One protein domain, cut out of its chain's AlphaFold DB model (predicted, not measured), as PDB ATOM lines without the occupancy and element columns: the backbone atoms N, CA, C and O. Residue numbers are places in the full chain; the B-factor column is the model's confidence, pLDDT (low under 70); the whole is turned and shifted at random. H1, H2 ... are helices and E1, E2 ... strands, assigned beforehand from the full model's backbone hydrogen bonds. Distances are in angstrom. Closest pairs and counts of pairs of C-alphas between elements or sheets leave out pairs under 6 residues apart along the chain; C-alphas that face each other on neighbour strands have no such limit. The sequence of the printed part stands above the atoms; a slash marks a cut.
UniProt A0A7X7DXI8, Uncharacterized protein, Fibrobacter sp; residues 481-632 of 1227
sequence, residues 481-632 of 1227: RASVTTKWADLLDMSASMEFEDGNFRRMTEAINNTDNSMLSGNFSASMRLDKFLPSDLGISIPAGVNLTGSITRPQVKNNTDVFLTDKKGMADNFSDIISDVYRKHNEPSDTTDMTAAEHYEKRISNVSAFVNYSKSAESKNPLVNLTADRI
ATOM      1  N   ARG A 481     289.667 245.317 246.608       93.56
ATOM      2  CA  ARG A 481     290.998 245.763 247.010       93.56
ATOM      3  C   ARG A 481     291.801 244.574 247.507       93.56
ATOM      4  O   ARG A 481     291.396 243.896 248.447       93.56
ATOM      5  N   ALA A 482     292.952 244.349 246.894       94.62
ATOM      6  CA  ALA A 482     293.930 243.365 247.319       94.62
ATOM      7  C   ALA A 482     295.240 244.081 247.650       94.62
ATOM      8  O   ALA A 482     295.704 244.933 246.897       94.62
ATOM      9  N   SER A 483     295.851 243.744 248.781       95.56
ATOM     10  CA  SER A 483     297.163 244.268 249.158       95.56
ATOM     11  C   SER A 483     298.006 243.170 249.782       95.56
ATOM     12  O   SER A 483     297.561 242.502 250.716       95.56
ATOM     13  N   VAL A 484     299.226 243.015 249.288       96.00
ATOM     14  CA  VAL A 484     300.218 242.052 249.754       96.00
ATOM     15  C   VAL A 484     301.473 242.823 250.128       96.00
ATOM     16  O   VAL A 484     302.050 243.510 249.291       96.00
ATOM     17  N   THR A 485     301.922 242.678 251.370       94.81
ATOM     18  CA  THR A 485     303.182 243.257 251.852       94.81
ATOM     19  C   THR A 485     304.025 242.144 252.450       94.81
ATOM     20  O   THR A 485     303.568 241.435 253.344       94.81
ATOM     21  N   THR A 486     305.256 241.983 251.969       95.06
ATOM     22  CA  THR A 486     306.191 240.955 252.440       95.06
ATOM     23  C   THR A 486     307.549 241.575 252.750       95.06
ATOM     24  O   THR A 486     307.994 242.491 252.058       95.06
ATOM     25  N   LYS A 487     308.201 241.080 253.805       94.88
ATOM     26  CA  LYS A 487     309.553 241.477 254.207       94.88
ATOM     27  C   LYS A 487     310.411 240.228 254.348       94.88
ATOM     28  O   LYS A 487     310.061 239.330 255.114       94.88
ATOM     29  N   TRP A 488     311.525 240.171 253.633       91.75
ATOM     30  CA  TRP A 488     312.399 239.003 253.561       91.75
ATOM     31  C   TRP A 488     313.718 239.306 254.271       91.75
ATOM     32  O   TRP A 488     314.641 239.832 253.655       91.75
ATOM     33  N   ALA A 489     313.783 238.989 255.572       85.88
ATOM     34  CA  ALA A 489     314.998 239.003 256.403       85.88
ATOM     35  C   ALA A 489     315.894 240.254 256.234       85.88
ATOM     36  O   ALA A 489     317.109 240.140 256.087       85.88
ATOM     37  N   ASP A 490     315.291 241.448 256.220       81.94
ATOM     38  CA  ASP A 490     315.958 242.744 255.998       81.94
ATOM     39  C   ASP A 490     316.705 242.899 254.651       81.94
ATOM     40  O   ASP A 490     317.440 243.874 254.475       81.94
ATOM     41  N   LEU A 491     316.540 241.963 253.708       89.38
ATOM     42  CA  LEU A 491     317.139 241.994 252.370       89.38
ATOM     43  C   LEU A 491     316.202 242.629 251.342       89.38
ATOM     44  O   LEU A 491     316.645 243.461 250.556       89.38
ATOM     45  N   LEU A 492     314.935 242.214 251.322       93.75
ATOM     46  CA  LEU A 492     313.963 242.604 250.305       93.75
ATOM     47  C   LEU A 492     312.619 242.937 250.955       93.75
ATOM     48  O   LEU A 492     312.017 242.099 251.627       93.75
ATOM     49  N   ASP A 493     312.142 244.150 250.710       94.88
ATOM     50  CA  ASP A 493     310.803 244.605 251.058       94.88
ATOM     51  C   ASP A 493     309.984 244.705 249.767       94.88
ATOM     52  O   ASP A 493     310.389 245.384 248.824       94.88
ATOM     53  N   MET A 494     308.839 244.025 249.707       95.69
ATOM     54  CA  MET A 494     307.929 244.069 248.561       95.69
ATOM     55  C   MET A 494     306.530 244.440 249.025       95.69
ATOM     56  O   MET A 494     306.007 243.844 249.970       95.69
ATOM     57  N   SER A 495     305.896 245.375 248.330       95.69
ATOM     58  CA  SER A 495     304.480 245.663 248.496       95.69
ATOM     59  C   SER A 495     303.789 245.755 247.143       95.69
ATOM     60  O   SER A 495     304.266 246.412 246.224       95.69
ATOM     61  N   ALA A 496     302.670 245.058 247.017       95.75
ATOM     62  CA  ALA A 496     301.820 245.065 245.845       95.75
ATOM     63  C   ALA A 496     300.396 245.383 246.294       95.75
ATOM     64  O   ALA A 496     299.882 244.763 247.224       95.75
ATOM     65  N   SER A 497     299.745 246.338 245.652       96.00
ATOM     66  CA  SER A 497     298.339 246.646 245.878       96.00
ATOM     67  C   SER A 497     297.617 246.784 244.556       96.00
ATOM     68  O   SER A 497     298.149 247.347 243.604       96.00
ATOM     69  N   MET A 498     296.390 246.305 244.526       94.50
ATOM     70  CA  MET A 498     295.514 246.351 243.377       94.50
ATOM     71  C   MET A 498     294.129 246.748 243.861       94.50
ATOM     72  O   MET A 498     293.628 246.199 244.844       94.50
ATOM     73  N   GLU A 499     293.532 247.712 243.187       94.94
ATOM     74  CA  GLU A 499     292.224 248.245 243.524       94.94
ATOM     75  C   GLU A 499     291.408 248.379 242.248       94.94
ATOM     76  O   GLU A 499     291.851 248.990 241.277       94.94
ATOM     77  N   PHE A 500     290.234 247.766 242.257       93.69
ATOM     78  CA  PHE A 500     289.230 247.885 241.220       93.69
ATOM     79  C   PHE A 500     287.968 248.475 241.839       93.69
ATOM     80  O   PHE A 500     287.448 247.937 242.816       93.69
ATOM     81  N   GLU A 501     287.478 249.556 241.255       91.94
ATOM     82  CA  GLU A 501     286.205 250.181 241.590       91.94
ATOM     83  C   GLU A 501     285.379 250.245 240.307       91.94
ATOM     84  O   GLU A 501     285.803 250.825 239.309       91.94
ATOM     85  N   ASP A 502     284.234 249.574 240.309       88.50
ATOM     86  CA  ASP A 502     283.243 249.647 239.237       88.50
ATOM     87  C   ASP A 502     282.610 251.048 239.216       88.50
ATOM     88  O   ASP A 502     282.296 251.590 240.275       88.50
ATOM     89  N   GLY A 503     282.361 251.625 238.035       83.62
ATOM     90  CA  GLY A 503     281.693 252.928 237.911       83.62
ATOM     91  C   GLY A 503     280.284 252.975 238.524       83.62
ATOM     92  O   GLY A 503     279.757 254.057 238.777       83.62
ATOM     93  N   ASN A 504     279.668 251.815 238.785       83.69
ATOM     94  CA  ASN A 504     278.384 251.695 239.486       83.69
ATOM     95  C   ASN A 504     278.513 251.573 241.013       83.69
ATOM     96  O   ASN A 504     277.499 251.531 241.715       83.69
ATOM     97  N   PHE A 505     279.727 251.452 241.553       85.81
ATOM     98  CA  PHE A 505     279.944 251.354 242.994       85.81
ATOM     99  C   PHE A 505     279.717 252.714 243.669       85.81
ATOM    100  O   PHE A 505     280.122 253.756 243.164       85.81
ATOM    101  N   ARG A 506     279.028 252.718 244.813       82.94
ATOM    102  CA  ARG A 506     278.685 253.934 245.566       82.94
ATOM    103  C   ARG A 506     278.940 253.711 247.047       82.94
ATOM    104  O   ARG A 506     278.617 252.648 247.587       82.94
ATOM    105  N   ARG A 507     279.483 254.721 247.725       83.75
ATOM    106  CA  ARG A 507     279.687 254.707 249.183       83.75
ATOM    107  C   ARG A 507     278.430 255.207 249.893       83.75
ATOM    108  O   ARG A 507     277.712 256.053 249.378       83.75
ATOM    109  N   MET A 508     278.193 254.759 251.128       81.44
ATOM    110  CA  MET A 508     277.001 255.159 251.907       81.44
ATOM    111  C   MET A 508     276.887 256.677 252.156       81.44
ATOM    112  O   MET A 508     275.815 257.159 252.506       81.44
ATOM    113  N   THR A 509     277.983 257.427 252.012       79.81
ATOM    114  CA  THR A 509     278.047 258.882 252.214       79.81
ATOM    115  C   THR A 509     277.866 259.698 250.932       79.81
ATOM    116  O   THR A 509     277.824 260.925 251.007       79.81
ATOM    117  N   GLU A 510     277.825 259.064 249.759       71.19
ATOM    118  CA  GLU A 510     277.749 259.752 248.466       71.19
ATOM    119  C   GLU A 510     276.292 259.995 248.054       71.19
ATOM    120  O   GLU A 510     275.446 259.105 248.122       71.19
ATOM    121  N   ALA A 511     275.993 261.221 247.614       61.25
ATOM    122  CA  ALA A 511     274.704 261.552 247.016       61.25
ATOM    123  C   ALA A 511     274.647 261.054 245.560       61.25
ATOM    124  O   ALA A 511     275.642 261.104 244.842       61.25
ATOM    125  N   ILE A 512     273.466 260.620 245.115       59.84
ATOM    126  CA  ILE A 512     273.203 259.799 243.911       59.84
ATOM    127  C   ILE A 512     273.460 260.529 242.562       59.84
ATOM    128  O   ILE A 512     273.150 260.026 241.489       59.84
ATOM    129  N   ASN A 513     274.047 261.723 242.562       58.78
ATOM    130  CA  ASN A 513     273.826 262.676 241.472       58.78
ATOM    131  C   ASN A 513     274.742 262.539 240.240       58.78
ATOM    132  O   ASN A 513     274.538 263.296 239.295       58.78
ATOM    133  N   ASN A 514     275.721 261.623 240.209       65.81
ATOM    134  CA  ASN A 514     276.692 261.539 239.105       65.81
ATOM    135  C   ASN A 514     276.981 260.096 238.662       65.81
ATOM    136  O   ASN A 514     276.932 259.166 239.466       65.81
ATOM    137  N   THR A 515     277.314 259.931 237.381       68.62
ATOM    138  CA  THR A 515     277.954 258.732 236.819       68.62
ATOM    139  C   THR A 515     279.450 258.747 237.148       68.62
ATOM    140  O   THR A 515     280.065 259.813 237.150       68.62
ATOM    141  N   ASP A 516     280.034 257.581 237.444       76.06
ATOM    142  CA  ASP A 516     281.467 257.452 237.762       76.06
ATOM    143  C   ASP A 516     282.164 256.521 236.769       76.06
ATOM    144  O   ASP A 516     281.543 255.909 235.905       76.06
ATOM    145  N   ASN A 517     283.487 256.434 236.864       86.88
ATOM    146  CA  ASN A 517     284.299 255.650 235.944       86.88
ATOM    147  C   ASN A 517     284.689 254.313 236.579       86.88
ATOM    148  O   ASN A 517     285.094 254.288 237.739       86.88
ATOM    149  N   SER A 518     284.682 253.230 235.799       90.25
ATOM    150  CA  SER A 518     285.327 251.985 236.224       90.25
ATOM    151  C   SER A 518     286.840 252.197 236.231       90.25
ATOM    152  O   SER A 518     287.433 252.542 235.204       90.25
ATOM    153  N   MET A 519     287.481 252.015 237.382       92.31
ATOM    154  CA  MET A 519     288.914 252.228 237.548       92.31
ATOM    155  C   MET A 519     289.595 250.975 238.080       92.31
ATOM    156  O   MET A 519     289.274 250.483 239.155       92.31
ATOM    157  N   LEU A 520     290.606 250.508 237.350       92.88
ATOM    158  CA  LEU A 520     291.575 249.536 237.827       92.88
ATOM    159  C   LEU A 520     292.899 250.253 238.085       92.88
ATOM    160  O   LEU A 520     293.495 250.802 237.163       92.88
ATOM    161  N   SER A 521     293.391 250.211 239.315       93.81
ATOM    162  CA  SER A 521     294.702 250.732 239.683       93.81
ATOM    163  C   SER A 521     295.564 249.661 240.344       93.81
ATOM    164  O   SER A 521     295.082 248.772 241.044       93.81
ATOM    165  N   GLY A 522     296.862 249.729 240.081       93.19
ATOM    166  CA  GLY A 522     297.858 248.812 240.602       93.19
ATOM    167  C   GLY A 522     299.109 249.568 241.019       93.19
ATOM    168  O   GLY A 522     299.542 250.509 240.353       93.19
ATOM    169  N   ASN A 523     299.701 249.145 242.123       94.81
ATOM    170  CA  ASN A 523     301.004 249.592 242.581       94.81
ATOM    171  C   ASN A 523     301.818 248.358 242.963       94.81
ATOM    172  O   ASN A 523     301.347 247.505 243.708       94.81
ATOM    173  N   PHE A 524     303.035 248.272 242.455       95.81
ATOM    174  CA  PHE A 524     304.034 247.311 242.868       95.81
ATOM    175  C   PHE A 524     305.310 248.065 243.220       95.81
ATOM    176  O   PHE A 524     305.907 248.715 242.368       95.81
ATOM    177  N   SER A 525     305.768 247.939 244.457       95.25
ATOM    178  CA  SER A 525     307.061 248.445 244.887       95.25
ATOM    179  C   SER A 525     307.897 247.323 245.482       95.25
ATOM    180  O   SER A 525     307.419 246.494 246.255       95.25
ATOM    181  N   ALA A 526     309.167 247.295 245.108       95.38
ATOM    182  CA  ALA A 526     310.156 246.381 245.637       95.38
ATOM    183  C   ALA A 526     311.419 247.174 245.954       95.38
ATOM    184  O   ALA A 526     311.905 247.926 245.111       95.38
ATOM    185  N   SER A 527     311.962 247.012 247.153       94.94
ATOM    186  CA  SER A 527     313.233 247.607 247.550       94.94
ATOM    187  C   SER A 527     314.139 246.555 248.165       94.94
ATOM    188  O   SER A 527     313.751 245.862 249.102       94.94
ATOM    189  N   MET A 528     315.353 246.457 247.646       94.50
ATOM    190  CA  MET A 528     316.376 245.506 248.032       94.50
ATOM    191  C   MET A 528     317.580 246.232 248.634       94.50
ATOM    192  O   MET A 528     318.036 247.245 248.104       94.50
ATOM    193  N   ARG A 529     318.132 245.696 249.720       93.31
ATOM    194  CA  ARG A 529     319.382 246.160 250.331       93.31
ATOM    195  C   ARG A 529     320.553 245.354 249.784       93.31
ATOM    196  O   ARG A 529     320.876 244.284 250.297       93.31
ATOM    197  N   LEU A 530     321.183 245.850 248.721       90.12
ATOM    198  CA  LEU A 530     322.315 245.177 248.074       90.12
ATOM    199  C   LEU A 530     323.561 245.134 248.974       90.12
ATOM    200  O   LEU A 530     324.431 244.288 248.777       90.12
ATOM    201  N   ASP A 531     323.629 245.989 250.001       88.06
ATOM    202  CA  ASP A 531     324.689 245.969 251.013       88.06
ATOM    203  C   ASP A 531     324.758 244.670 251.821       88.06
ATOM    204  O   ASP A 531     325.832 244.317 252.298       88.06
ATOM    205  N   LYS A 532     323.665 243.905 251.921       88.12
ATOM    206  CA  LYS A 532     323.647 242.621 252.640       88.12
ATOM    207  C   LYS A 532     324.489 241.524 251.976       88.12
ATOM    208  O   LYS A 532     324.786 240.530 252.631       88.12
ATOM    209  N   PHE A 533     324.891 241.695 250.712       87.44
ATOM    210  CA  PHE A 533     325.850 240.805 250.038       87.44
ATOM    211  C   PHE A 533     327.314 241.170 250.311       87.44
ATOM    212  O   PHE A 533     328.214 240.409 249.954       87.44
ATOM    213  N   LEU A 534     327.564 242.331 250.917       87.56
ATOM    214  CA  LEU A 534     328.893 242.794 251.294       87.56
ATOM    215  C   LEU A 534     329.125 242.544 252.796       87.56
ATOM    216  O   LEU A 534     328.169 242.522 253.574       87.56
ATOM    217  N   PRO A 535     330.383 242.368 253.244       84.44
ATOM    218  CA  PRO A 535     330.687 242.262 254.666       84.44
ATOM    219  C   PRO A 535     330.173 243.479 255.444       84.44
ATOM    220  O   PRO A 535     330.458 244.621 255.075       84.44
ATOM    221  N   SER A 536     329.471 243.237 256.556       80.75
ATOM    222  CA  SER A 536     328.911 244.291 257.414       80.75
ATOM    223  C   SER A 536     329.966 245.276 257.925       80.75
ATOM    224  O   SER A 536     329.665 246.450 258.128       80.75
ATOM    225  N   ASP A 537     331.212 244.819 258.066       80.31
ATOM    226  CA  ASP A 537     332.352 245.613 258.535       80.31
ATOM    227  C   ASP A 537     332.701 246.780 257.598       80.31
ATOM    228  O   ASP A 537     333.328 247.751 258.021       80.31
ATOM    229  N   LEU A 538     332.288 246.715 256.325       79.19
ATOM    230  CA  LEU A 538     332.496 247.802 255.367       79.19
ATOM    231  C   LEU A 538     331.528 248.973 255.580       79.19
ATOM    232  O   LEU A 538     331.782 250.048 255.038       79.19
ATOM    233  N   GLY A 539     330.430 248.789 256.325       83.88
ATOM    234  CA  GLY A 539     329.436 249.838 256.595       83.88
ATOM    235  C   GLY A 539     328.887 250.518 255.337       83.88
ATOM    236  O   GLY A 539     328.643 251.726 255.340       83.88
ATOM    237  N   ILE A 540     328.771 249.766 254.243       87.94
ATOM    238  CA  ILE A 540     328.209 250.217 252.967       87.94
ATOM    239  C   ILE A 540     326.683 250.077 253.038       87.94
ATOM    240  O   ILE A 540     326.184 249.130 253.629       87.94
ATOM    241  N   SER A 541     325.947 251.011 252.442       90.06
ATOM    242  CA  SER A 541     324.490 250.968 252.302       90.06
ATOM    243  C   SER A 541     324.130 251.204 250.841       90.06
ATOM    244  O   SER A 541     324.455 252.263 250.289       90.06
ATOM    245  N   ILE A 542     323.506 250.198 250.215       92.56
ATOM    246  CA  ILE A 542     323.106 250.242 248.804       92.56
ATOM    247  C   ILE A 542     321.647 249.793 248.669       92.56
ATOM    248  O   ILE A 542     321.379 248.663 248.249       92.56
ATOM    249  N   PRO A 543     320.673 250.642 249.039       93.81
ATOM    250  CA  PRO A 543     319.283 250.365 248.743       93.81
ATOM    251  C   PRO A 543     319.020 250.628 247.256       93.81
ATOM    252  O   PRO A 543     319.259 251.724 246.741       93.81
ATOM    253  N   ALA A 544     318.503 249.612 246.580       94.94
ATOM    254  CA  ALA A 544     317.989 249.691 245.225       94.94
ATOM    255  C   ALA A 544     316.494 249.392 245.254       94.94
ATOM    256  O   ALA A 544     316.061 248.492 245.968       94.94
ATOM    257  N   GLY A 545     315.687 250.118 244.494       95.88
ATOM    258  CA  GLY A 545     314.256 249.862 244.465       95.88
ATOM    259  C   GLY A 545     313.622 250.179 243.131       95.88
ATOM    260  O   GLY A 545     314.131 250.983 242.356       95.88
ATOM    261  N   VAL A 546     312.500 249.522 242.880       96.31
ATOM    262  CA  VAL A 546     311.645 249.715 241.716       96.31
ATOM    263  C   VAL A 546     310.229 249.945 242.218       96.31
ATOM    264  O   VAL A 546     309.764 249.263 243.128       96.31
ATOM    265  N   ASN A 547     309.542 250.910 241.626       96.12
ATOM    266  CA  ASN A 547     308.160 251.235 241.903       96.12
ATOM    267  C   ASN A 547     307.412 251.383 240.576       96.12
ATOM    268  O   ASN A 547     307.726 252.244 239.757       96.12
ATOM    269  N   LEU A 548     306.426 250.524 240.374       95.75
ATOM    270  CA  LEU A 548     305.568 250.457 239.205       95.75
ATOM    271  C   LEU A 548     304.169 250.856 239.651       95.75
ATOM    272  O   LEU A 548     303.591 250.211 240.522       95.75
ATOM    273  N   THR A 549     303.604 251.899 239.065       95.69
ATOM    274  CA  THR A 549     302.198 252.246 239.266       95.69
ATOM    275  C   THR A 549     301.488 252.272 237.932       95.69
ATOM    276  O   THR A 549     302.051 252.670 236.915       95.69
ATOM    277  N   GLY A 550     300.247 251.819 237.915       93.62
ATOM    278  CA  GLY A 550     299.432 251.798 236.717       93.62
ATOM    279  C   GLY A 550     297.981 252.054 237.059       93.62
ATOM    280  O   GLY A 550     297.507 251.646 238.116       93.62
ATOM    281  N   SER A 551     297.273 252.723 236.164       94.56
ATOM    282  CA  SER A 551     295.828 252.861 236.254       94.56
ATOM    283  C   SER A 551     295.199 252.825 234.874       94.56
ATOM    284  O   SER A 551     295.717 253.425 233.929       94.56
ATOM    285  N   ILE A 552     294.060 252.159 234.783       93.25
ATOM    286  CA  ILE A 552     293.184 252.140 233.623       93.25
ATOM    287  C   ILE A 552     291.825 252.629 234.096       93.25
ATOM    288  O   ILE A 552     291.275 252.105 235.062       93.25
ATOM    289  N   THR A 553     291.304 253.649 233.431       93.00
ATOM    290  CA  THR A 553     290.020 254.266 233.755       93.00
ATOM    291  C   THR A 553     289.128 254.208 232.526       93.00
ATOM    292  O   THR A 553     289.539 254.658 231.455       93.00
ATOM    293  N   ARG A 554     287.913 253.680 232.680       90.94
ATOM    294  CA  ARG A 554     286.889 253.598 231.635       90.94
ATOM    295  C   ARG A 554     285.669 254.425 232.028       90.94
ATOM    296  O   ARG A 554     285.091 254.159 233.083       90.94
ATOM    297  N   PRO A 555     285.289 255.432 231.230       88.94
ATOM    298  CA  PRO A 555     284.149 256.265 231.563       88.94
ATOM    299  C   PRO A 555     282.815 255.594 231.218       88.94
ATOM    300  O   PRO A 555     282.700 254.922 230.198       88.94
ATOM    301  N   GLN A 556     281.793 255.813 232.051       84.56
ATOM    302  CA  GLN A 556     280.417 255.361 231.782       84.56
ATOM    303  C   GLN A 556     279.682 256.231 230.758       84.56
ATOM    304  O   GLN A 556     278.751 255.769 230.103       84.56
ATOM    305  N   VAL A 557     280.084 257.495 230.636       81.75
ATOM    306  CA  VAL A 557     279.527 258.462 229.691       81.75
ATOM    307  C   VAL A 557     280.683 259.067 228.913       81.75
ATOM    308  O   VAL A 557     281.707 259.437 229.489       81.75
ATOM    309  N   LYS A 558     280.538 259.180 227.596       82.25
ATOM    310  CA  LYS A 558     281.561 259.785 226.739       82.25
ATOM    311  C   LYS A 558     281.824 261.231 227.170       82.25
ATOM    312  O   LYS A 558     280.897 262.019 227.372       82.25
ATOM    313  N   ASN A 559     283.103 261.585 227.301       68.50
ATOM    314  CA  ASN A 559     283.530 262.878 227.844       68.50
ATOM    315  C   ASN A 559     282.870 264.062 227.116       68.50
ATOM    316  O   ASN A 559     282.924 264.151 225.890       68.50
ATOM    317  N   ASN A 560     282.299 264.996 227.887       66.06
ATOM    318  CA  ASN A 560     281.570 266.176 227.397       66.06
ATOM    319  C   ASN A 560     280.360 265.860 226.499       66.06
ATOM    320  O   ASN A 560     279.962 266.690 225.677       66.06
ATOM    321  N   THR A 561     279.774 264.675 226.654       75.81
ATOM    322  CA  THR A 561     278.535 264.259 225.989       75.81
ATOM    323  C   THR A 561     277.585 263.627 227.008       75.81
ATOM    324  O   THR A 561     277.872 263.576 228.200       75.81
ATOM    325  N   ASP A 562     276.454 263.140 226.525       76.75
ATOM    326  CA  ASP A 562     275.439 262.375 227.250       76.75
ATOM    327  C   ASP A 562     275.280 260.953 226.694       76.75
ATOM    328  O   ASP A 562     274.296 260.275 226.972       76.75
ATOM    329  N   VAL A 563     276.253 260.501 225.899       80.69
ATOM    330  CA  VAL A 563     276.232 259.177 225.287       80.69
ATOM    331  C   VAL A 563     276.741 258.171 226.304       80.69
ATOM    332  O   VAL A 563     277.902 258.229 226.722       80.69
ATOM    333  N   PHE A 564     275.861 257.260 226.699       79.38
ATOM    334  CA  PHE A 564     276.195 256.169 227.600       79.38
ATOM    335  C   PHE A 564     277.077 255.145 226.885       79.38
ATOM    336  O   PHE A 564     276.766 254.688 225.790       79.38
ATOM    337  N   LEU A 565     278.179 254.778 227.531       80.25
ATOM    338  CA  LEU A 565     279.135 253.768 227.069       80.25
ATOM    339  C   LEU A 565     278.942 252.423 227.790       80.25
ATOM    340  O   LEU A 565     279.784 251.535 227.686       80.25
ATOM    341  N   THR A 566     277.846 252.293 228.542       76.00
ATOM    342  CA  THR A 566     277.458 251.086 229.273       76.00
ATOM    343  C   THR A 566     276.835 250.044 228.347       76.00
ATOM    344  O   THR A 566     276.417 250.332 227.222       76.00
ATOM    345  N   ASP A 567     276.759 248.801 228.820       71.94
ATOM    346  CA  ASP A 567     276.125 247.729 228.063       71.94
ATOM    347  C   ASP A 567     274.605 247.967 227.861       71.94
ATOM    348  O   ASP A 567     273.981 248.889 228.403       71.94
ATOM    349  N   LYS A 568     273.944 247.092 227.087       66.38
ATOM    350  CA  LYS A 568     272.485 247.177 226.858       66.38
ATOM    351  C   LYS A 568     271.653 247.096 228.150       66.38
ATOM    352  O   LYS A 568     270.486 247.479 228.126       66.38
ATOM    353  N   LYS A 569     272.229 246.606 229.255       66.00
ATOM    354  CA  LYS A 569     271.610 246.490 230.584       66.00
ATOM    355  C   LYS A 569     271.999 247.642 231.527       66.00
ATOM    356  O   LYS A 569     271.571 247.619 232.676       66.00
ATOM    357  N   GLY A 570     272.766 248.632 231.059       67.50
ATOM    358  CA  GLY A 570     273.222 249.779 231.852       67.50
ATOM    359  C   GLY A 570     274.391 249.474 232.797       67.50
ATOM    360  O   GLY A 570     274.716 250.297 233.647       67.50
ATOM    361  N   MET A 571     275.026 248.307 232.672       74.06
ATOM    362  CA  MET A 571     276.183 247.919 233.476       74.06
ATOM    363  C   MET A 571     277.462 248.510 232.878       74.06
ATOM    364  O   MET A 571     277.627 248.565 231.658       74.06
ATOM    365  N   ALA A 572     278.365 248.960 233.746       80.00
ATOM    366  CA  ALA A 572     279.704 249.359 233.341       80.00
ATOM    367  C   ALA A 572     280.603 248.132 233.174       80.00
ATOM    368  O   ALA A 572     280.314 247.060 233.714       80.00
ATOM    369  N   ASP A 573     281.700 248.315 232.441       81.62
ATOM    370  CA  ASP A 573     282.710 247.279 232.252       81.62
ATOM    371  C   ASP A 573     283.206 246.761 233.604       81.62
ATOM    372  O   ASP A 573     283.590 247.529 234.500       81.62
ATOM    373  N   ASN A 574     283.191 245.437 233.732       82.88
ATOM    374  CA  ASN A 574     283.523 244.756 234.970       82.88
ATOM    375  C   ASN A 574     285.038 244.491 235.073       82.88
ATOM    376  O   ASN A 574     285.830 244.742 234.162       82.88
ATOM    377  N   PHE A 575     285.449 243.932 236.210       83.31
ATOM    378  CA  PHE A 575     286.844 243.587 236.468       83.31
ATOM    379  C   PHE A 575     287.447 242.629 235.425       83.31
ATOM    380  O   PHE A 575     288.583 242.830 234.988       83.31
ATOM    381  N   SER A 576     286.706 241.585 235.034       82.31
ATOM    382  CA  SER A 576     287.176 240.612 234.043       82.31
ATOM    383  C   SER A 576     287.345 241.229 232.659       82.31
ATOM    384  O   SER A 576     288.317 240.882 231.997       82.31
ATOM    385  N   ASP A 577     286.485 242.171 232.265       82.12
ATOM    386  CA  ASP A 577     286.572 242.864 230.977       82.12
ATOM    387  C   ASP A 577     287.890 243.646 230.911       82.12
ATOM    388  O   ASP A 577     288.739 243.368 230.063       82.12
ATOM    389  N   ILE A 578     288.151 244.509 231.903       83.75
ATOM    390  CA  ILE A 578     289.382 245.314 231.955       83.75
ATOM    391  C   ILE A 578     290.641 244.431 231.993       83.75
ATOM    392  O   ILE A 578     291.609 244.710 231.285       83.75
ATOM    393  N   ILE A 579     290.663 243.365 232.800       80.81
ATOM    394  CA  ILE A 579     291.835 242.474 232.892       80.81
ATOM    395  C   ILE A 579     292.036 241.658 231.614       80.81
ATOM    396  O   ILE A 579     293.178 241.489 231.177       80.81
ATOM    397  N   SER A 580     290.955 241.171 231.004       78.31
ATOM    398  CA  SER A 580     291.029 240.445 229.736       78.31
ATOM    399  C   SER A 580     291.587 241.332 228.622       78.31
ATOM    400  O   SER A 580     292.453 240.887 227.870       78.31
ATOM    401  N   ASP A 581     291.221 242.615 228.599       74.31
ATOM    402  CA  ASP A 581     291.725 243.589 227.632       74.31
ATOM    403  C   ASP A 581     293.189 243.946 227.860       74.31
ATOM    404  O   ASP A 581     293.950 244.093 226.901       74.31
ATOM    405  N   VAL A 582     293.618 244.051 229.121       73.00
ATOM    406  CA  VAL A 582     295.037 244.220 229.462       73.00
ATOM    407  C   VAL A 582     295.859 243.038 228.955       73.00
ATOM    408  O   VAL A 582     296.923 243.248 228.374       73.00
ATOM    409  N   TYR A 583     295.362 241.812 229.136       72.06
ATOM    410  CA  TYR A 583     296.035 240.601 228.669       72.06
ATOM    411  C   TYR A 583     296.047 240.493 227.134       72.06
ATOM    412  O   TYR A 583     297.093 240.225 226.543       72.06
ATOM    413  N   ARG A 584     294.908 240.759 226.477       68.62
ATOM    414  CA  ARG A 584     294.737 240.712 225.014       68.62
ATOM    415  C   ARG A 584     295.619 241.736 224.303       68.62
ATOM    416  O   ARG A 584     296.416 241.366 223.445       68.62
ATOM    417  N   LYS A 585     295.570 243.006 224.722       67.19
ATOM    418  CA  LYS A 585     296.368 244.097 224.126       67.19
ATOM    419  C   LYS A 585     297.877 243.968 224.369       67.19
ATOM    420  O   LYS A 585     298.647 244.667 223.716       67.19
ATOM    421  N   HIS A 586     298.315 243.121 225.305       61.97
ATOM    422  CA  HIS A 586     299.736 242.810 225.482       61.97
ATOM    423  C   HIS A 586     300.247 241.767 224.473       61.97
ATOM    424  O   HIS A 586     301.420 241.815 224.111       61.97
ATOM    425  N   ASN A 587     299.383 240.852 224.011       54.22
ATOM    426  CA  ASN A 587     299.785 239.655 223.266       54.22
ATOM    427  C   ASN A 587     299.369 239.648 221.780       54.22
ATOM    428  O   ASN A 587     300.024 238.969 220.992       54.22
ATOM    429  N   GLU A 588     298.336 240.396 221.374       56.19
ATOM    430  CA  GLU A 588     297.827 240.418 219.990       56.19
ATOM    431  C   GLU A 588     297.649 241.858 219.460       56.19
ATOM    432  O   GLU A 588     297.285 242.755 220.232       56.19
ATOM    433  N   PRO A 589     297.888 242.127 218.156       51.03
ATOM    434  CA  PRO A 589     297.494 243.389 217.538       51.03
ATOM    435  C   PRO A 589     295.968 243.478 217.589       51.03
ATOM    436  O   PRO A 589     295.283 242.634 217.023       51.03
ATOM    437  N   SER A 590     295.450 244.469 218.308       53.41
ATOM    438  CA  SER A 590     294.020 244.635 218.571       53.41
ATOM    439  C   SER A 590     293.206 244.696 217.276       53.41
ATOM    440  O   SER A 590     293.287 245.696 216.559       53.41
ATOM    441  N   ASP A 591     292.402 243.665 217.009       53.78
ATOM    442  CA  ASP A 591     291.281 243.767 216.079       53.78
ATOM    443  C   ASP A 591     290.208 244.652 216.734       53.78
ATOM    444  O   ASP A 591     289.776 244.406 217.865       53.78
ATOM    445  N   THR A 592     289.835 245.744 216.070       55.41
ATOM    446  CA  THR A 592     288.954 246.784 216.628       55.41
ATOM    447  C   THR A 592     287.496 246.341 216.755       55.41
ATOM    448  O   THR A 592     286.682 247.085 217.293       55.41
ATOM    449  N   THR A 593     287.140 245.155 216.254       56.50
ATOM    450  CA  THR A 593     285.758 244.646 216.257       56.50
ATOM    451  C   THR A 593     285.278 244.164 217.625       56.50
ATOM    452  O   THR A 593     284.070 244.112 217.845       56.50
ATOM    453  N   ASP A 594     286.201 243.858 218.542       64.62
ATOM    454  CA  ASP A 594     285.899 243.249 219.846       64.62
ATOM    455  C   ASP A 594     286.190 244.193 221.033       64.62
ATOM    456  O   ASP A 594     286.451 243.728 222.150       64.62
ATOM    457  N   MET A 595     286.202 245.511 220.805       74.81
ATOM    458  CA  MET A 595     286.344 246.521 221.864       74.81
ATOM    459  C   MET A 595     284.980 246.922 222.441       74.81
ATOM    460  O   MET A 595     283.993 247.034 221.710       74.81
ATOM    461  N   THR A 596     284.900 247.156 223.755       79.88
ATOM    462  CA  THR A 596     283.671 247.705 224.361       79.88
ATOM    463  C   THR A 596     283.518 249.190 224.017       79.88
ATOM    464  O   THR A 596     284.493 249.886 223.720       79.88
ATOM    465  N   ALA A 597     282.294 249.726 224.099       80.00
ATOM    466  CA  ALA A 597     282.049 251.151 223.853       80.00
ATOM    467  C   ALA A 597     282.873 252.052 224.796       80.00
ATOM    468  O   ALA A 597     283.388 253.087 224.371       80.00
ATOM    469  N   ALA A 598     283.050 251.637 226.056       84.19
ATOM    470  CA  ALA A 598     283.862 252.348 227.041       84.19
ATOM    471  C   ALA A 598     285.373 252.248 226.767       84.19
ATOM    472  O   ALA A 598     286.125 253.171 227.092       84.19
ATOM    473  N   GLU A 599     285.830 251.163 226.136       84.12
ATOM    474  CA  GLU A 599     287.241 250.937 225.821       84.12
ATOM    475  C   GLU A 599     287.795 251.953 224.813       84.12
ATOM    476  O   GLU A 599     288.924 252.416 224.972       84.12
ATOM    477  N   HIS A 600     286.985 252.389 223.844       84.12
ATOM    478  CA  HIS A 600     287.359 253.434 222.878       84.12
ATOM    479  C   HIS A 600     287.619 254.814 223.517       84.12
ATOM    480  O   HIS A 600     288.161 255.716 222.873       84.12
ATOM    481  N   TYR A 601     287.238 255.002 224.784       86.62
ATOM    482  CA  TYR A 601     287.402 256.245 225.546       86.62
ATOM    483  C   TYR A 601     288.218 256.047 226.833       86.62
ATOM    484  O   TYR A 601     288.155 256.864 227.754       86.62
ATOM    485  N   GLU A 602     288.987 254.959 226.923       89.12
ATOM    486  CA  GLU A 602     289.769 254.643 228.115       89.12
ATOM    487  C   GLU A 602     290.967 255.591 228.319       89.12
ATOM    488  O   GLU A 602     291.586 256.103 227.380       89.12
ATOM    489  N   LYS A 603     291.361 255.781 229.579       91.75
ATOM    490  CA  LYS A 603     292.599 256.465 229.962       91.75
ATOM    491  C   LYS A 603     293.535 255.480 230.638       91.75
ATOM    492  O   LYS A 603     293.159 254.825 231.605       91.75
ATOM    493  N   ARG A 604     294.778 255.416 230.167       92.19
ATOM    494  CA  ARG A 604     295.836 254.562 230.715       92.19
ATOM    495  C   ARG A 604     296.987 255.416 231.204       92.19
ATOM    496  O   ARG A 604     297.487 256.258 230.464       92.19
ATOM    497  N   ILE A 605     297.427 255.172 232.429       93.38
ATOM    498  CA  ILE A 605     298.621 255.784 233.009       93.38
ATOM    499  C   ILE A 605     299.506 254.649 233.510       93.38
ATOM    500  O   ILE A 605     299.024 253.733 234.170       93.38
ATOM    501  N   SER A 606     300.795 254.704 233.209       93.31
ATOM    502  CA  SER A 606     301.805 253.795 233.737       93.31
ATOM    503  C   SER A 606     303.035 254.597 234.119       93.31
ATOM    504  O   SER A 606     303.580 255.331 233.298       93.31
ATOM    505  N   ASN A 607     303.472 254.465 235.365       95.25
ATOM    506  CA  ASN A 607     304.701 255.057 235.852       95.25
ATOM    507  C   ASN A 607     305.635 253.956 236.333       95.25
ATOM    508  O   ASN A 607     305.242 253.070 237.087       95.25
ATOM    509  N   VAL A 608     306.889 254.052 235.930       95.31
ATOM    510  CA  VAL A 608     307.964 253.162 236.347       95.31
ATOM    511  C   VAL A 608     309.045 254.039 236.930       95.31
ATOM    512  O   VAL A 608     309.561 254.905 236.237       95.31
ATOM    513  N   SER A 609     309.412 253.839 238.186       95.38
ATOM    514  CA  SER A 609     310.588 254.471 238.763       95.38
ATOM    515  C   SER A 609     311.525 253.428 239.338       95.38
ATOM    516  O   SER A 609     311.100 252.468 239.969       95.38
ATOM    517  N   ALA A 610     312.814 253.603 239.095       95.75
ATOM    518  CA  ALA A 610     313.869 252.773 239.644       95.75
ATOM    519  C   ALA A 610     314.914 253.685 240.273       95.75
ATOM    520  O   ALA A 610     315.226 254.740 239.724       95.75
ATOM    521  N   PHE A 611     315.458 253.297 241.418       95.81
ATOM    522  CA  PHE A 611     316.517 254.044 242.073       95.81
ATOM    523  C   PHE A 611     317.592 253.117 242.623       95.81
ATOM    524  O   PHE A 611     317.319 251.973 242.986       95.81
ATOM    525  N   VAL A 612     318.812 253.634 242.702       95.19
ATOM    526  CA  VAL A 612     319.945 253.013 243.382       95.19
ATOM    527  C   VAL A 612     320.687 254.113 244.118       95.19
ATOM    528  O   VAL A 612     321.102 255.101 243.511       95.19
ATOM    529  N   ASN A 613     320.872 253.926 245.420       94.56
ATOM    530  CA  ASN A 613     321.634 254.852 246.246       94.56
ATOM    531  C   ASN A 613     322.882 254.146 246.765       94.56
ATOM    532  O   ASN A 613     322.829 252.969 247.087       94.56
ATOM    533  N   TYR A 614     323.992 254.862 246.871       92.75
ATOM    534  CA  TYR A 614     325.232 254.406 247.482       92.75
ATOM    535  C   TYR A 614     325.639 255.394 248.569       92.75
ATOM    536  O   TYR A 614     325.741 256.602 248.338       92.75
ATOM    537  N   SER A 615     325.908 254.873 249.758       91.19
ATOM    538  CA  SER A 615     326.548 255.622 250.836       91.19
ATOM    539  C   SER A 615     327.389 254.684 251.693       91.19
ATOM    540  O   SER A 615     327.120 253.483 251.762       91.19
ATOM    541  N   LYS A 616     328.412 255.222 252.355       87.81
ATOM    542  CA  LYS A 616     329.284 254.452 253.243       87.81
ATOM    543  C   LYS A 616     329.513 255.205 254.548       87.81
ATOM    544  O   LYS A 616     329.960 256.351 254.539       87.81
ATOM    545  N   SER A 617     329.185 254.568 255.671       76.56
ATOM    546  CA  SER A 617     329.249 255.177 257.006       76.56
ATOM    547  C   SER A 617     330.487 254.765 257.806       76.56
ATOM    548  O   SER A 617     330.969 255.558 258.615       76.56
ATOM    549  N   ALA A 618     331.039 253.569 257.571       75.56
ATOM    550  CA  ALA A 618     332.232 253.090 258.272       75.56
ATOM    551  C   ALA A 618     333.528 253.704 257.717       75.56
ATOM    552  O   ALA A 618     333.663 253.936 256.515       75.56
ATOM    553  N   GLU A 619     334.493 253.946 258.609       75.75
ATOM    554  CA  GLU A 619     335.819 254.460 258.262       75.75
ATOM    555  C   GLU A 619     336.785 253.321 257.917       75.75
ATOM    556  O   GLU A 619     336.988 252.379 258.686       75.75
ATOM    557  N   SER A 620     337.424 253.431 256.757       80.00
ATOM    558  CA  SER A 620     338.427 252.486 256.282       80.00
ATOM    559  C   SER A 620     339.818 252.880 256.768       80.00
ATOM    560  O   SER A 620     340.245 254.024 256.623       80.00
ATOM    561  N   LYS A 621     340.588 251.901 257.258       77.31
ATOM    562  CA  LYS A 621     341.993 252.108 257.663       77.31
ATOM    563  C   LYS A 621     342.913 252.490 256.493       77.31
ATOM    564  O   LYS A 621     343.960 253.087 256.714       77.31
ATOM    565  N   ASN A 622     342.549 252.129 255.257       77.38
ATOM    566  CA  ASN A 622     343.308 252.498 254.063       77.38
ATOM    567  C   ASN A 622     343.018 253.972 253.694       77.38
ATOM    568  O   ASN A 622     341.871 254.286 253.366       77.38
ATOM    569  N   PRO A 623     344.030 254.863 253.690       73.81
ATOM    570  CA  PRO A 623     343.843 256.291 253.439       73.81
ATOM    571  C   PRO A 623     343.301 256.590 252.036       73.81
ATOM    572  O   PRO A 623     342.543 257.543 251.876       73.81
ATOM    573  N   LEU A 624     343.625 255.763 251.033       73.94
ATOM    574  CA  LEU A 624     343.071 255.912 249.686       73.94
ATOM    575  C   LEU A 624     341.567 255.633 249.674       73.94
ATOM    576  O   LEU A 624     340.823 256.378 249.052       73.94
ATOM    577  N   VAL A 625     341.102 254.606 250.391       77.69
ATOM    578  CA  VAL A 625     339.672 254.252 250.471       77.69
ATOM    579  C   VAL A 625     338.902 255.284 251.305       77.69
ATOM    580  O   VAL A 625     337.810 255.690 250.913       77.69
ATOM    581  N   ASN A 626     339.507 255.790 252.385       79.38
ATOM    582  CA  ASN A 626     338.959 256.879 253.201       79.38
ATOM    583  C   ASN A 626     338.779 258.175 252.388       79.38
ATOM    584  O   ASN A 626     337.751 258.838 252.484       79.38
ATOM    585  N   LEU A 627     339.751 258.527 251.544       73.81
ATOM    586  CA  LEU A 627     339.686 259.728 250.704       73.81
ATOM    587  C   LEU A 627     338.906 259.538 249.396       73.81
ATOM    588  O   LEU A 627     338.726 260.505 248.670       73.81
ATOM    589  N   THR A 628     338.449 258.331 249.067       76.62
ATOM    590  CA  THR A 628     337.697 258.080 247.827       76.62
ATOM    591  C   THR A 628     336.305 257.543 248.135       76.62
ATOM    592  O   THR A 628     335.331 258.279 248.035       76.62
ATOM    593  N   ALA A 629     336.185 256.292 248.570       78.12
ATOM    594  CA  ALA A 629     334.904 255.604 248.716       78.12
ATOM    595  C   ALA A 629     334.100 256.003 249.968       78.12
ATOM    596  O   ALA A 629     332.871 255.979 249.915       78.12
ATOM    597  N   ASP A 630     334.759 256.363 251.076       84.31
ATOM    598  CA  ASP A 630     334.082 256.633 252.364       84.31
ATOM    599  C   ASP A 630     333.395 258.005 252.407       84.31
ATOM    600  O   ASP A 630     332.553 258.263 253.268       84.31
ATOM    601  N   ARG A 631     333.783 258.898 251.493       86.38
ATOM    602  CA  ARG A 631     333.350 260.300 251.440       86.38
ATOM    603  C   ARG A 631     332.377 260.586 250.308       86.38
ATOM    604  O   ARG A 631     331.862 261.694 250.234       86.38
ATOM    605  N   ILE A 632     332.127 259.611 249.436       89.62
ATOM    606  CA  ILE A 632     331.191 259.741 248.321       89.62
ATOM    607  C   ILE A 632     329.812 259.234 248.743       89.62
ATOM    608  O   ILE A 632     329.678 258.160 249.329       89.62
TER     609      ILE A 632
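Overview. This is residues 481 to 632 of the 1227 residues of an uncharacterized protein of Fibrobacter sp (UniProt A0A7X7DXI8). The model is one long, narrow, twisted sheet of five strands side by side, a single slab with little on its faces; long loops and H2 gather at the end where E3 and E5 begin, and H1 and H3 lie at the other end. Residues 507 to 513 stick out as part of one loop, and residues 583 to 589, of which 583 to 587 belong to H2, stick out as well. The printed part has 152 residues, with named elements in the order E1 E2 E3 H1 E4 H2 E5 H3, and the class is mixed, helices and strands. The sheet's order is E1 - E2 - E3 - E4 - E5, all antiparallel; the whole is extended, with a radius of gyration of the C-alphas of 23.7 A and spans of 76 by 42 by 28 A.

Arrangement. Start with edge strand E1, residues 481 to 488, and its hairpin partner E2, residues 492 to 501, where N 484 and O 496 are 2.8 A apart, within hydrogen-bond range. E3, residues 517 to 529, forms a hairpin with E2, and N 497 and O 523 are 2.8 A apart; E1 E2 E3 are a meander, each strand the antiparallel neighbour of the one before. H1, residues 530 to 533, only grazes the sheet. Beside E3 look for E4, residues 543 to 555, with N 522 and O 550 at 2.8 A. H2, residues 575 to 587, only grazes the sheet with its residues 575 to 582; its closest C-alphas to E3 are those of Leu 520 and Ile 578, 7.6 A apart. The other edge strand is E5, residues 603 to 616, antiparallel to E4 at 170 degrees, with N 549 and O 607 at 2.8 A. H3, residues 623 to 628, is not on the sheet. In H2 and H3 every O i to N i+4 pair is within hydrogen-bond range; H1 is too short for such a pair.

Along the chain. Find C-alpha 481 at (290.998, 245.763, 247.010), where E1 begins its 23.4 A. E2 spans 30.1 A, E3 39.1 A, E4 39.6 A and H2 18.9 A. E5 runs 43.5 A to C-alpha 616 at (329.284, 254.452, 253.243), and H3 ends at C-alpha 628, (337.697, 258.080, 247.827).

Size, cuts and confidence. The two C-alphas farthest apart are those of Lys 568 and Pro 623, 76.7 A. The printed part has no cut. The links E2 to E3, E4 to H2 and H2 to E5 are long. Look for pLDDT under 70 at residues 511 to 515, 559 to 560, 568 to 570 and 584 to 594.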